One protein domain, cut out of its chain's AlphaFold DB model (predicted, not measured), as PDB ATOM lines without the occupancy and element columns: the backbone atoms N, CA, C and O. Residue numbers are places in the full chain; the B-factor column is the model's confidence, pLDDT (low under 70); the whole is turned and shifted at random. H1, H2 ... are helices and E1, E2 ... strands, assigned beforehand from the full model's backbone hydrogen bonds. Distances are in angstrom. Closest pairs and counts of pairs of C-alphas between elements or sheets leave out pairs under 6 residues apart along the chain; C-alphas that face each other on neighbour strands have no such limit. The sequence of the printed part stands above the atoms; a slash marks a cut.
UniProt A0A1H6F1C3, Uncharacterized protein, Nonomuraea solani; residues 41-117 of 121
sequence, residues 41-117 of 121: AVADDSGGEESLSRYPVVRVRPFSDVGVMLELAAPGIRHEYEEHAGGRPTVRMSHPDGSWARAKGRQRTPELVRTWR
ATOM      1  N   ALA A  41      44.186 -43.398 -52.191       62.38
ATOM      2  CA  ALA A  41      43.286 -44.296 -52.932       62.38
ATOM      3  C   ALA A  41      43.352 -45.770 -52.480       62.38
ATOM      4  O   ALA A  41      42.442 -46.548 -52.758       62.38
ATOM      5  N   VAL A  42      44.390 -46.148 -51.719       59.78
ATOM      6  CA  VAL A  42      44.485 -47.438 -51.013       59.78
ATOM      7  C   VAL A  42      43.206 -47.761 -50.231       59.78
ATOM      8  O   VAL A  42      42.817 -48.925 -50.185       59.78
ATOM      9  N   ALA A  43      42.507 -46.759 -49.688       59.91
ATOM     10  CA  ALA A  43      41.258 -46.964 -48.957       59.91
ATOM     11  C   ALA A  43      40.086 -47.486 -49.819       59.91
ATOM     12  O   ALA A  43      39.092 -47.968 -49.263       59.91
ATOM     13  N   ASP A  44      40.171 -47.398 -51.151       64.38
ATOM     14  CA  ASP A  44      39.094 -47.826 -52.045       64.38
ATOM     15  C   ASP A  44      39.231 -49.270 -52.543       64.38
ATOM     16  O   ASP A  44      38.225 -49.993 -52.513       64.38
ATOM     17  N   ASP A  45      40.453 -49.703 -52.870       59.84
ATOM     18  CA  ASP A  45      40.728 -50.968 -53.577       59.84
ATOM     19  C   ASP A  45      41.438 -52.050 -52.742       59.84
ATOM     20  O   ASP A  45      41.614 -53.176 -53.211       59.84
ATOM     21  N   SER A  46      41.833 -51.769 -51.495       59.09
ATOM     22  CA  SER A  46      42.462 -52.790 -50.648       59.09
ATOM     23  C   SER A  46      41.409 -53.573 -49.852       59.09
ATOM     24  O   SER A  46      40.747 -53.069 -48.946       59.09
ATOM     25  N   GLY A  47      41.188 -54.834 -50.236       61.78
ATOM     26  CA  GLY A  47      40.308 -55.753 -49.513       61.78
ATOM     27  C   GLY A  47      40.764 -55.919 -48.060       61.78
ATOM     28  O   GLY A  47      41.850 -56.429 -47.809       61.78
ATOM     29  N   GLY A  48      39.931 -55.482 -47.111       63.59
ATOM     30  CA  GLY A  48      40.153 -55.599 -45.664       63.59
ATOM     31  C   GLY A  48      38.924 -56.153 -44.941       63.59
ATOM     32  O   GLY A  48      37.840 -56.192 -45.531       63.59
ATOM     33  N   GLU A  49      39.085 -56.559 -43.677       67.25
ATOM     34  CA  GLU A  49      38.015 -57.166 -42.873       67.25
ATOM     35  C   GLU A  49      36.776 -56.265 -42.758       67.25
ATOM     36  O   GLU A  49      36.857 -55.041 -42.600       67.25
ATOM     37  N   GLU A  50      35.606 -56.894 -42.857       72.44
ATOM     38  CA  GLU A  50      34.315 -56.221 -42.855       72.44
ATOM     39  C   GLU A  50      33.570 -56.520 -41.565       72.44
ATOM     40  O   GLU A  50      33.282 -57.674 -41.251       72.44
ATOM     41  N   SER A  51      33.225 -55.462 -40.833       66.81
ATOM     42  CA  SER A  51      32.389 -55.564 -39.649       66.81
ATOM     43  C   SER A  51      31.253 -54.556 -39.697       66.81
ATOM     44  O   SER A  51      31.288 -53.520 -40.379       66.81
ATOM     45  N   LEU A  52      30.220 -54.887 -38.945       75.38
ATOM     46  CA  LEU A  52      29.095 -54.020 -38.716       75.38
ATOM     47  C   LEU A  52      29.356 -53.251 -37.380       75.38
ATOM     48  O   LEU A  52      29.799 -53.843 -36.398       75.38
ATOM     49  N   SER A  53      29.102 -51.928 -37.356       71.44
ATOM     50  CA  SER A  53      28.909 -51.033 -36.174       71.44
ATOM     51  C   SER A  53      27.529 -50.330 -35.978       71.44
ATOM     52  O   SER A  53      27.005 -49.666 -36.877       71.44
ATOM     53  N   ARG A  54      26.969 -50.336 -34.753       76.94
ATOM     54  CA  ARG A  54      25.642 -49.724 -34.442       76.94
ATOM     55  C   ARG A  54      25.580 -48.212 -34.594       76.94
ATOM     56  O   ARG A  54      24.504 -47.620 -34.506       76.94
ATOM     57  N   TYR A  55      26.729 -47.589 -34.809       76.19
ATOM     58  CA  TYR A  55      26.875 -46.152 -34.887       76.19
ATOM     59  C   TYR A  55      26.786 -45.659 -36.336       76.19
ATOM     60  O   TYR A  55      27.293 -46.312 -37.253       76.19
ATOM     61  N   PRO A  56      26.143 -44.503 -36.571       74.25
ATOM     62  CA  PRO A  56      26.057 -43.929 -37.903       74.25
ATOM     63  C   PRO A  56      27.437 -43.497 -38.409       74.25
ATOM     64  O   PRO A  56      28.333 -43.162 -37.633       74.25
ATOM     65  N   VAL A  57      27.578 -43.430 -39.732       80.69
ATOM     66  CA  VAL A  57      28.722 -42.763 -40.363       80.69
ATOM     67  C   VAL A  57      28.589 -41.260 -40.136       80.69
ATOM     68  O   VAL A  57      27.571 -40.670 -40.501       80.69
ATOM     69  N   VAL A  58      29.605 -40.642 -39.533       79.31
ATOM     70  CA  VAL A  58      29.600 -39.217 -39.175       79.31
ATOM     71  C   VAL A  58      30.679 -38.447 -39.928       79.31
ATOM     72  O   VAL A  58      31.808 -38.911 -40.073       79.31
ATOM     73  N   ARG A  59      30.350 -37.230 -40.370       81.31
ATOM     74  CA  ARG A  59      31.349 -36.269 -40.848       81.31
ATOM     75  C   ARG A  59      32.130 -35.736 -39.651       81.31
ATOM     76  O   ARG A  59      31.597 -34.930 -38.886       81.31
ATOM     77  N   VAL A  60      33.386 -36.152 -39.509       80.50
ATOM     78  CA  VAL A  60      34.300 -35.558 -38.528       80.50
ATOM     79  C   VAL A  60      34.631 -34.148 -38.996       80.50
ATOM     80  O   VAL A  60      35.224 -33.954 -40.055       80.50
ATOM     81  N   ARG A  61      34.181 -33.147 -38.239       78.00
ATOM     82  CA  ARG A  61      34.534 -31.753 -38.509       78.00
ATOM     83  C   ARG A  61      35.776 -31.382 -37.703       78.00
ATOM     84  O   ARG A  61      35.829 -31.753 -36.522       78.00
ATOM     85  N   PRO A  62      36.717 -30.617 -38.281       68.06
ATOM     86  CA  PRO A  62      37.773 -29.984 -37.504       68.06
ATOM     87  C   PRO A  62      37.178 -29.264 -36.291       68.06
ATOM     88  O   PRO A  62      36.104 -28.664 -36.393       68.06
ATOM     89  N   PHE A  63      37.850 -29.366 -35.144       66.06
ATOM     90  CA  PHE A  63      37.469 -28.689 -33.895       66.06
ATOM     91  C   PHE A  63      36.087 -29.072 -33.323       66.06
ATOM     92  O   PHE A  63      35.570 -28.390 -32.446       66.06
ATOM     93  N   SER A  64      35.484 -30.173 -33.788       74.56
ATOM     94  CA  SER A  64      34.416 -30.859 -33.046       74.56
ATOM     95  C   SER A  64      35.010 -31.727 -31.936       74.56
ATOM     96  O   SER A  64      36.152 -32.159 -32.073       74.56
ATOM     97  N   ASP A  65      34.237 -32.065 -30.896       79.00
ATOM     98  CA  ASP A  65      34.690 -32.976 -29.828       79.00
ATOM     99  C   ASP A  65      35.276 -34.273 -30.403       79.00
ATOM    100  O   ASP A  65      36.347 -34.716 -30.003       79.00
ATOM    101  N   VAL A  66      34.623 -34.842 -31.422       80.50
ATOM    102  CA  VAL A  66      35.116 -36.035 -32.126       80.50
ATOM    103  C   VAL A  66      36.440 -35.757 -32.835       80.50
ATOM    104  O   VAL A  66      37.349 -36.571 -32.738       80.50
ATOM    105  N   GLY A  67      36.572 -34.626 -33.532       80.62
ATOM    106  CA  GLY A  67      37.808 -34.260 -34.230       80.62
ATOM    107  C   GLY A  67      38.984 -34.031 -33.277       80.62
ATOM    108  O   GLY A  67      40.077 -34.521 -33.533       80.62
ATOM    109  N   VAL A  68      38.750 -33.348 -32.152       79.25
ATOM    110  CA  VAL A  68      39.773 -33.112 -31.120       79.25
ATOM    111  C   VAL A  68      40.198 -34.427 -30.476       79.25
ATOM    112  O   VAL A  68      41.388 -34.711 -30.383       79.25
ATOM    113  N   MET A  69      39.237 -35.259 -30.072       84.75
ATOM    114  CA  MET A  69      39.541 -36.553 -29.455       84.75
ATOM    115  C   MET A  69      40.250 -37.496 -30.433       84.75
ATOM    116  O   MET A  69      41.126 -38.250 -30.020       84.75
ATOM    117  N   LEU A  70      39.912 -37.433 -31.724       84.44
ATOM    118  CA  LEU A  70      40.564 -38.224 -32.763       84.44
ATOM    119  C   LEU A  70      42.021 -37.791 -32.986       84.44
ATOM    120  O   LEU A  70      42.889 -38.654 -33.036       84.44
ATOM    121  N   GLU A  71      42.303 -36.486 -33.048       83.25
ATOM    122  CA  GLU A  71      43.677 -35.969 -33.172       83.25
ATOM    123  C   GLU A  71      44.527 -36.299 -31.933       83.25
ATOM    124  O   GLU A  71      45.699 -36.640 -32.058       83.25
ATOM    125  N   LEU A  72      43.938 -36.257 -30.731       85.88
ATOM    126  CA  LEU A  72      44.626 -36.656 -29.497       85.88
ATOM    127  C   LEU A  72      44.945 -38.157 -29.463       85.88
ATOM    128  O   LEU A  72      46.005 -38.549 -28.979       85.88
ATOM    129  N   ALA A  73      44.030 -38.997 -29.952       87.25
ATOM    130  CA  ALA A  73      44.208 -40.446 -29.974       87.25
ATOM    131  C   ALA A  73      45.152 -40.915 -31.093       87.25
ATOM    132  O   ALA A  73      45.847 -41.916 -30.930       87.25
ATOM    133  N   ALA A  74      45.157 -40.212 -32.224       85.62
ATOM    134  CA  ALA A  74      45.890 -40.574 -33.429       85.62
ATOM    135  C   ALA A  74      46.443 -39.310 -34.120       85.62
ATOM    136  O   ALA A  74      45.858 -38.836 -35.098       85.62
ATOM    137  N   PRO A  75      47.561 -38.745 -33.630       87.25
ATOM    138  CA  PRO A  75      48.126 -37.518 -34.185       87.25
ATOM    139  C   PRO A  75      48.431 -37.632 -35.681       87.25
ATOM    140  O   PRO A  75      49.029 -38.607 -36.141       87.25
ATOM    141  N   GLY A  76      48.039 -36.621 -36.455       83.31
ATOM    142  CA  GLY A  76      48.242 -36.604 -37.905       83.31
ATOM    143  C   GLY A  76      47.314 -37.532 -38.695       83.31
ATOM    144  O   GLY A  76      47.517 -37.699 -39.903       83.31
ATOM    145  N   ILE A  77      46.296 -38.115 -38.056       84.88
ATOM    146  CA  ILE A  77      45.237 -38.836 -38.757       84.88
ATOM    147  C   ILE A  77      44.531 -37.912 -39.749       84.88
ATOM    148  O   ILE A  77      44.226 -36.748 -39.481       84.88
ATOM    149  N   ARG A  78      44.268 -38.442 -40.938       84.81
ATOM    150  CA  ARG A  78      43.498 -37.749 -41.971       84.81
ATOM    151  C   ARG A  78      42.137 -38.394 -42.074       84.81
ATOM    152  O   ARG A  78      42.019 -39.611 -41.942       84.81
ATOM    153  N   HIS A  79      41.126 -37.581 -42.335       82.12
ATOM    154  CA  HIS A  79      39.765 -38.038 -42.538       82.12
ATOM    155  C   HIS A  79      39.125 -37.295 -43.712       82.12
ATOM    156  O   HIS A  79      39.242 -36.076 -43.837       82.12
ATOM    157  N   GLU A  80      38.406 -38.026 -44.547       85.44
ATOM    158  CA  GLU A  80      37.636 -37.505 -45.667       85.44
ATOM    159  C   GLU A  80      36.189 -37.971 -45.526       85.44
ATOM    160  O   GLU A  80      35.925 -39.102 -45.109       85.44
ATOM    161  N   TYR A  81      35.251 -37.086 -45.858       83.81
ATOM    162  CA  TYR A  81      33.831 -37.395 -45.916       83.81
ATOM    163  C   TYR A  81      33.299 -37.051 -47.300       83.81
ATOM    164  O   TYR A  81      33.391 -35.906 -47.736       83.81
ATOM    165  N   GLU A  82      32.661 -38.023 -47.934       84.25
ATOM    166  CA  GLU A  82      32.052 -37.892 -49.247       84.25
ATOM    167  C   GLU A  82      30.563 -38.236 -49.164       84.25
ATOM    168  O   GLU A  82      30.169 -39.283 -48.647       84.25
ATOM    169  N   GLU A  83      29.715 -37.350 -49.678       82.00
ATOM    170  CA  GLU A  83      28.278 -37.583 -49.801       82.00
ATOM    171  C   GLU A  83      27.765 -36.903 -51.068       82.00
ATOM    172  O   GLU A  83      27.739 -35.677 -51.170       82.00
ATOM    173  N   HIS A  84      27.355 -37.710 -52.044       75.25
ATOM    174  CA  HIS A  84      26.693 -37.221 -53.250       75.25
ATOM    175  C   HIS A  84      25.181 -37.122 -53.044       75.25
ATOM    176  O   HIS A  84      24.609 -37.827 -52.210       75.25
ATOM    177  N   ALA A  85      24.509 -36.303 -53.854       70.69
ATOM    178  CA  ALA A  85      23.052 -36.212 -53.864       70.69
ATOM    179  C   ALA A  85      22.418 -37.603 -54.079       70.69
ATOM    180  O   ALA A  85      22.647 -38.251 -55.098       70.69
ATOM    181  N   GLY A  86      21.653 -38.087 -53.093       65.19
ATOM    182  CA  GLY A  86      21.042 -39.426 -53.112       65.19
ATOM    183  C   GLY A  86      22.013 -40.592 -52.863       65.19
ATOM    184  O   GLY A  86      21.592 -41.750 -52.850       65.19
ATOM    185  N   GLY A  87      23.298 -40.299 -52.652       71.38
ATOM    186  CA  GLY A  87      24.349 -41.260 -52.355       71.38
ATOM    187  C   GLY A  87      24.404 -41.658 -50.882       71.38
ATOM    188  O   GLY A  87      23.742 -41.100 -50.011       71.38
ATOM    189  N   ARG A  88      25.221 -42.671 -50.600       78.12
ATOM    190  CA  ARG A  88      25.524 -43.113 -49.237       78.12
ATOM    191  C   ARG A  88      26.749 -42.360 -48.739       78.12
ATOM    192  O   ARG A  88      27.727 -42.334 -49.487       78.12
ATOM    193  N   PRO A  89      26.739 -41.830 -47.506       81.81
ATOM    194  CA  PRO A  89      27.909 -41.149 -46.990       81.81
ATOM    195  C   PRO A  89      29.048 -42.151 -46.850       81.81
ATOM    196  O   PRO A  89      28.841 -43.261 -46.356       81.81
ATOM    197  N   THR A  90      30.232 -41.772 -47.302       85.06
ATOM    198  CA  THR A  90      31.450 -42.562 -47.158       85.06
ATOM    199  C   THR A  90      32.451 -41.746 -46.365       85.06
ATOM    200  O   THR A  90      32.665 -40.572 -46.649       85.06
ATOM    201  N   VAL A  91      33.039 -42.363 -45.347       85.31
ATOM    202  CA  VAL A  91      34.152 -41.796 -44.591       85.31
ATOM    203  C   VAL A  91      35.376 -42.646 -44.840       85.31
ATOM    204  O   VAL A  91      35.303 -43.872 -44.735       85.31
ATOM    205  N   ARG A  92      36.490 -41.989 -45.136       85.50
ATOM    206  CA  ARG A  92      37.812 -42.604 -45.236       85.50
ATOM    207  C   ARG A  92      38.705 -41.983 -44.176       85.50
ATOM    208  O   ARG A  92      38.654 -40.777 -43.957       85.50
ATOM    209  N   MET A  93      39.507 -42.800 -43.510       85.50
ATOM    210  CA  MET A  93      40.521 -42.352 -42.565       85.50
ATOM    211  C   MET A  93      41.847 -43.023 -42.888       85.50
ATOM    212  O   MET A  93      41.867 -44.203 -43.225       85.50
ATOM    213  N   SER A  94      42.942 -42.287 -42.752       85.81
ATOM    214  CA  SER A  94      44.297 -42.815 -42.909       85.81
ATOM    215  C   SER A  94      45.191 -42.297 -41.800       85.81
ATOM    216  O   SER A  94      45.244 -41.089 -41.551       85.81
ATOM    217  N   HIS A  95      45.916 -43.206 -41.173       85.19
ATOM    218  CA  HIS A  95      46.910 -42.911 -40.164       85.19
ATOM    219  C   HIS A  95      48.304 -42.785 -40.815       85.19
ATOM    220  O   HIS A  95      48.557 -43.438 -41.832       85.19
ATOM    221  N   PRO A  96      49.228 -41.967 -40.268       83.12
ATOM    222  CA  PRO A  96      50.577 -41.818 -40.821       83.12
ATOM    223  C   PRO A  96      51.391 -43.114 -40.929       83.12
ATOM    224  O   PRO A  96      52.322 -43.174 -41.724       83.12
ATOM    225  N   ASP A  97      51.047 -44.156 -40.166       82.38
ATOM    226  CA  ASP A  97      51.704 -45.472 -40.249       82.38
ATOM    227  C   ASP A  97      51.262 -46.330 -41.450       82.38
ATOM    228  O   ASP A  97      51.736 -47.457 -41.597       82.38
ATOM    229  N   GLY A  98      50.358 -45.814 -42.288       79.00
ATOM    230  CA  GLY A  98      49.813 -46.503 -43.458       79.00
ATOM    231  C   GLY A  98      48.527 -47.291 -43.191       79.00
ATOM    232  O   GLY A  98      47.907 -47.772 -44.141       79.00
ATOM    233  N   SER A  99      48.083 -47.397 -41.936       81.12
ATOM    234  CA  SER A  99      46.786 -47.994 -41.605       81.12
ATOM    235  C   SER A  99      45.648 -47.097 -42.088       81.12
ATOM    236  O   SER A  99      45.735 -45.868 -42.039       81.12
ATOM    237  N   TRP A 100      44.540 -47.693 -42.520       83.81
ATOM    238  CA  TRP A 100      43.376 -46.949 -42.992       83.81
ATOM    239  C   TRP A 100      42.071 -47.611 -42.543       83.81
ATOM    240  O   TRP A 100      42.027 -48.784 -42.176       83.81
ATOM    241  N   ALA A 101      40.995 -46.833 -42.559       83.25
ATOM    242  CA  ALA A 101      39.643 -47.287 -42.272       83.25
ATOM    243  C   ALA A 101      38.661 -46.660 -43.264       83.25
ATOM    244  O   ALA A 101      38.816 -45.507 -43.668       83.25
ATOM    245  N   ARG A 102      37.621 -47.409 -43.642       83.94
ATOM    246  CA  ARG A 102      36.523 -46.909 -44.477       83.94
ATOM    247  C   ARG A 102      35.185 -47.324 -43.895       83.94
ATOM    248  O   ARG A 102      34.987 -48.484 -43.530       83.94
ATOM    249  N   ALA A 103      34.249 -46.388 -43.875       82.38
ATOM    250  CA  ALA A 103      32.876 -46.601 -43.450       82.38
ATOM    251  C   ALA A 103      31.916 -46.090 -44.527       82.38
ATOM    252  O   ALA A 103      32.154 -45.041 -45.117       82.38
ATOM    253  N   LYS A 104      30.824 -46.816 -44.788       82.62
ATOM    254  CA  LYS A 104      29.796 -46.432 -45.769       82.62
ATOM    255  C   LYS A 104      28.413 -46.544 -45.145       82.62
ATOM    256  O   LYS A 104      28.014 -47.609 -44.691       82.62
ATOM    257  N   GLY A 105      27.670 -45.444 -45.132       75.44
ATOM    258  CA  GLY A 105      26.347 -45.376 -44.526       75.44
ATOM    259  C   GLY A 105      25.250 -46.044 -45.359       75.44
ATOM    260  O   GLY A 105      25.381 -46.329 -46.556       75.44
ATOM    261  N   ARG A 106      24.100 -46.272 -44.723       67.81
ATOM    262  CA  ARG A 106      22.847 -46.685 -45.366       67.81
ATOM    263  C   ARG A 106      21.720 -45.817 -44.822       67.81
ATOM    264  O   ARG A 106      21.698 -45.514 -43.639       67.81
ATOM    265  N   GLN A 107      20.779 -45.437 -45.685       54.56
ATOM    266  CA  GLN A 107      19.758 -44.422 -45.395       54.56
ATOM    267  C   GLN A 107      18.834 -44.717 -44.189       54.56
ATOM    268  O   GLN A 107      18.151 -43.791 -43.771       54.56
ATOM    269  N   ARG A 108      18.783 -45.940 -43.616       47.81
ATOM    270  CA  ARG A 108      17.867 -46.297 -42.496       47.81
ATOM    271  C   ARG A 108      18.273 -47.491 -41.600       47.81
ATOM    272  O   ARG A 108      17.413 -48.084 -40.961       47.81
ATOM    273  N   THR A 109      19.533 -47.900 -41.544       38.66
ATOM    274  CA  THR A 109      19.967 -49.038 -40.698       38.66
ATOM    275  C   THR A 109      21.459 -48.904 -40.417       38.66
ATOM    276  O   THR A 109      22.166 -48.401 -41.297       38.66
ATOM    277  N   PRO A 110      21.963 -49.334 -39.248       43.72
ATOM    278  CA  PRO A 110      23.404 -49.464 -39.093       43.72
ATOM    279  C   PRO A 110      23.800 -50.670 -40.009       43.72
ATOM    280  O   PRO A 110      22.978 -51.546 -40.267       43.72
ATOM    281  N   GLU A 111      24.972 -50.817 -40.628       52.09
ATOM    282  CA  GLU A 111      26.314 -50.449 -40.212       52.09
ATOM    283  C   GLU A 111      27.317 -50.588 -41.393       52.09
ATOM    284  O   GLU A 111      27.072 -51.386 -42.298       52.09
ATOM    285  N   LEU A 112      28.481 -49.925 -41.343       51.81
ATOM    286  CA  LEU A 112      29.744 -50.446 -41.907       51.81
ATOM    287  C   LEU A 112      30.927 -49.740 -41.236       51.81
ATOM    288  O   LEU A 112      31.068 -48.526 -41.385       51.81
ATOM    289  N   VAL A 113      31.792 -50.493 -40.555       47.88
ATOM    290  CA  VAL A 113      33.103 -50.027 -40.074       47.88
ATOM    291  C   VAL A 113      34.148 -51.060 -40.490       47.88
ATOM    292  O   VAL A 113      34.029 -52.240 -40.162       47.88
ATOM    293  N   ARG A 114      35.171 -50.620 -41.230       53.94
ATOM    294  CA  ARG A 114      36.365 -51.426 -41.509       53.94
ATOM    295  C   ARG A 114      37.513 -50.953 -40.638       53.94
ATOM    296  O   ARG A 114      37.796 -49.758 -40.584       53.94
ATOM    297  N   THR A 115      38.183 -51.886 -39.985       44.44
ATOM    298  CA  THR A 115      39.427 -51.634 -39.260       44.44
ATOM    299  C   THR A 115      40.284 -52.881 -39.389       44.44
ATOM    300  O   THR A 115      39.864 -53.920 -38.891       44.44
ATOM    301  N   TRP A 116      41.470 -52.798 -40.006       47.12
ATOM    302  CA  TRP A 116      42.551 -53.716 -39.639       47.12
ATOM    303  C   TRP A 116      43.972 -53.207 -39.932       47.12
ATOM    304  O   TRP A 116      44.179 -52.299 -40.733       47.12
ATOM    305  N   ARG A 117      44.907 -53.807 -39.181       39.25
ATOM    306  CA  ARG A 117      46.321 -53.485 -38.936       39.25
ATOM    307  C   ARG A 117      47.258 -53.654 -40.140       39.25
ATOM    308  O   ARG A 117      47.070 -54.509 -40.997       39.25
TER     309      ARG A 117
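Overview. This is residues 41 to 117 of the 121 residues of an uncharacterized protein of Nonomuraea solani (UniProt A0A1H6F1C3). With little regular structure, this is a small antiparallel sheet, E1 - E2 - E3, with two long loops folded about it, H1 grazing it and H2 set off from it. The 77 printed residues include, in order, H1, H2, E1, E2 and E3; the class is mixed, with under half of the residues in named elements. It is compact, radius of gyration of the C-alphas 12.4 A, spanning 32 by 29 by 23 A.

Arrangement. H1, residues 42 to 45, only grazes the sheet with residues 42 to 44. H2, residues 65 to 73, is apart from H1; every O i to N i+4 pair in H2 is within hydrogen-bond range, while H1 is too short for one. E1, residues 78 to 82, E2, residues 90 to 94, and E3, residues 100 to 104, form a meander, each strand the antiparallel neighbour of the one before, in two hairpins. Within hydrogen-bond range are N 80 and O 92, 2.8 A, and N 91 and O 103, 2.8 A.

Along the chain. H1 begins at C-alpha 42 (44.485, -47.438, -51.013). H2 measures 12.1 A, E1 13.6 A, E2 13.5 A and E3 13.9 A, ending at C-alpha 104 (29.796, -46.432, -45.769).

Size, cuts and confidence. The printed part has no cut. The link from H1 to H2 is long. Mean pLDDT of the printed part is 73.1, with 25 residues under 70, among them residues 41 to 49 and 106 to 117.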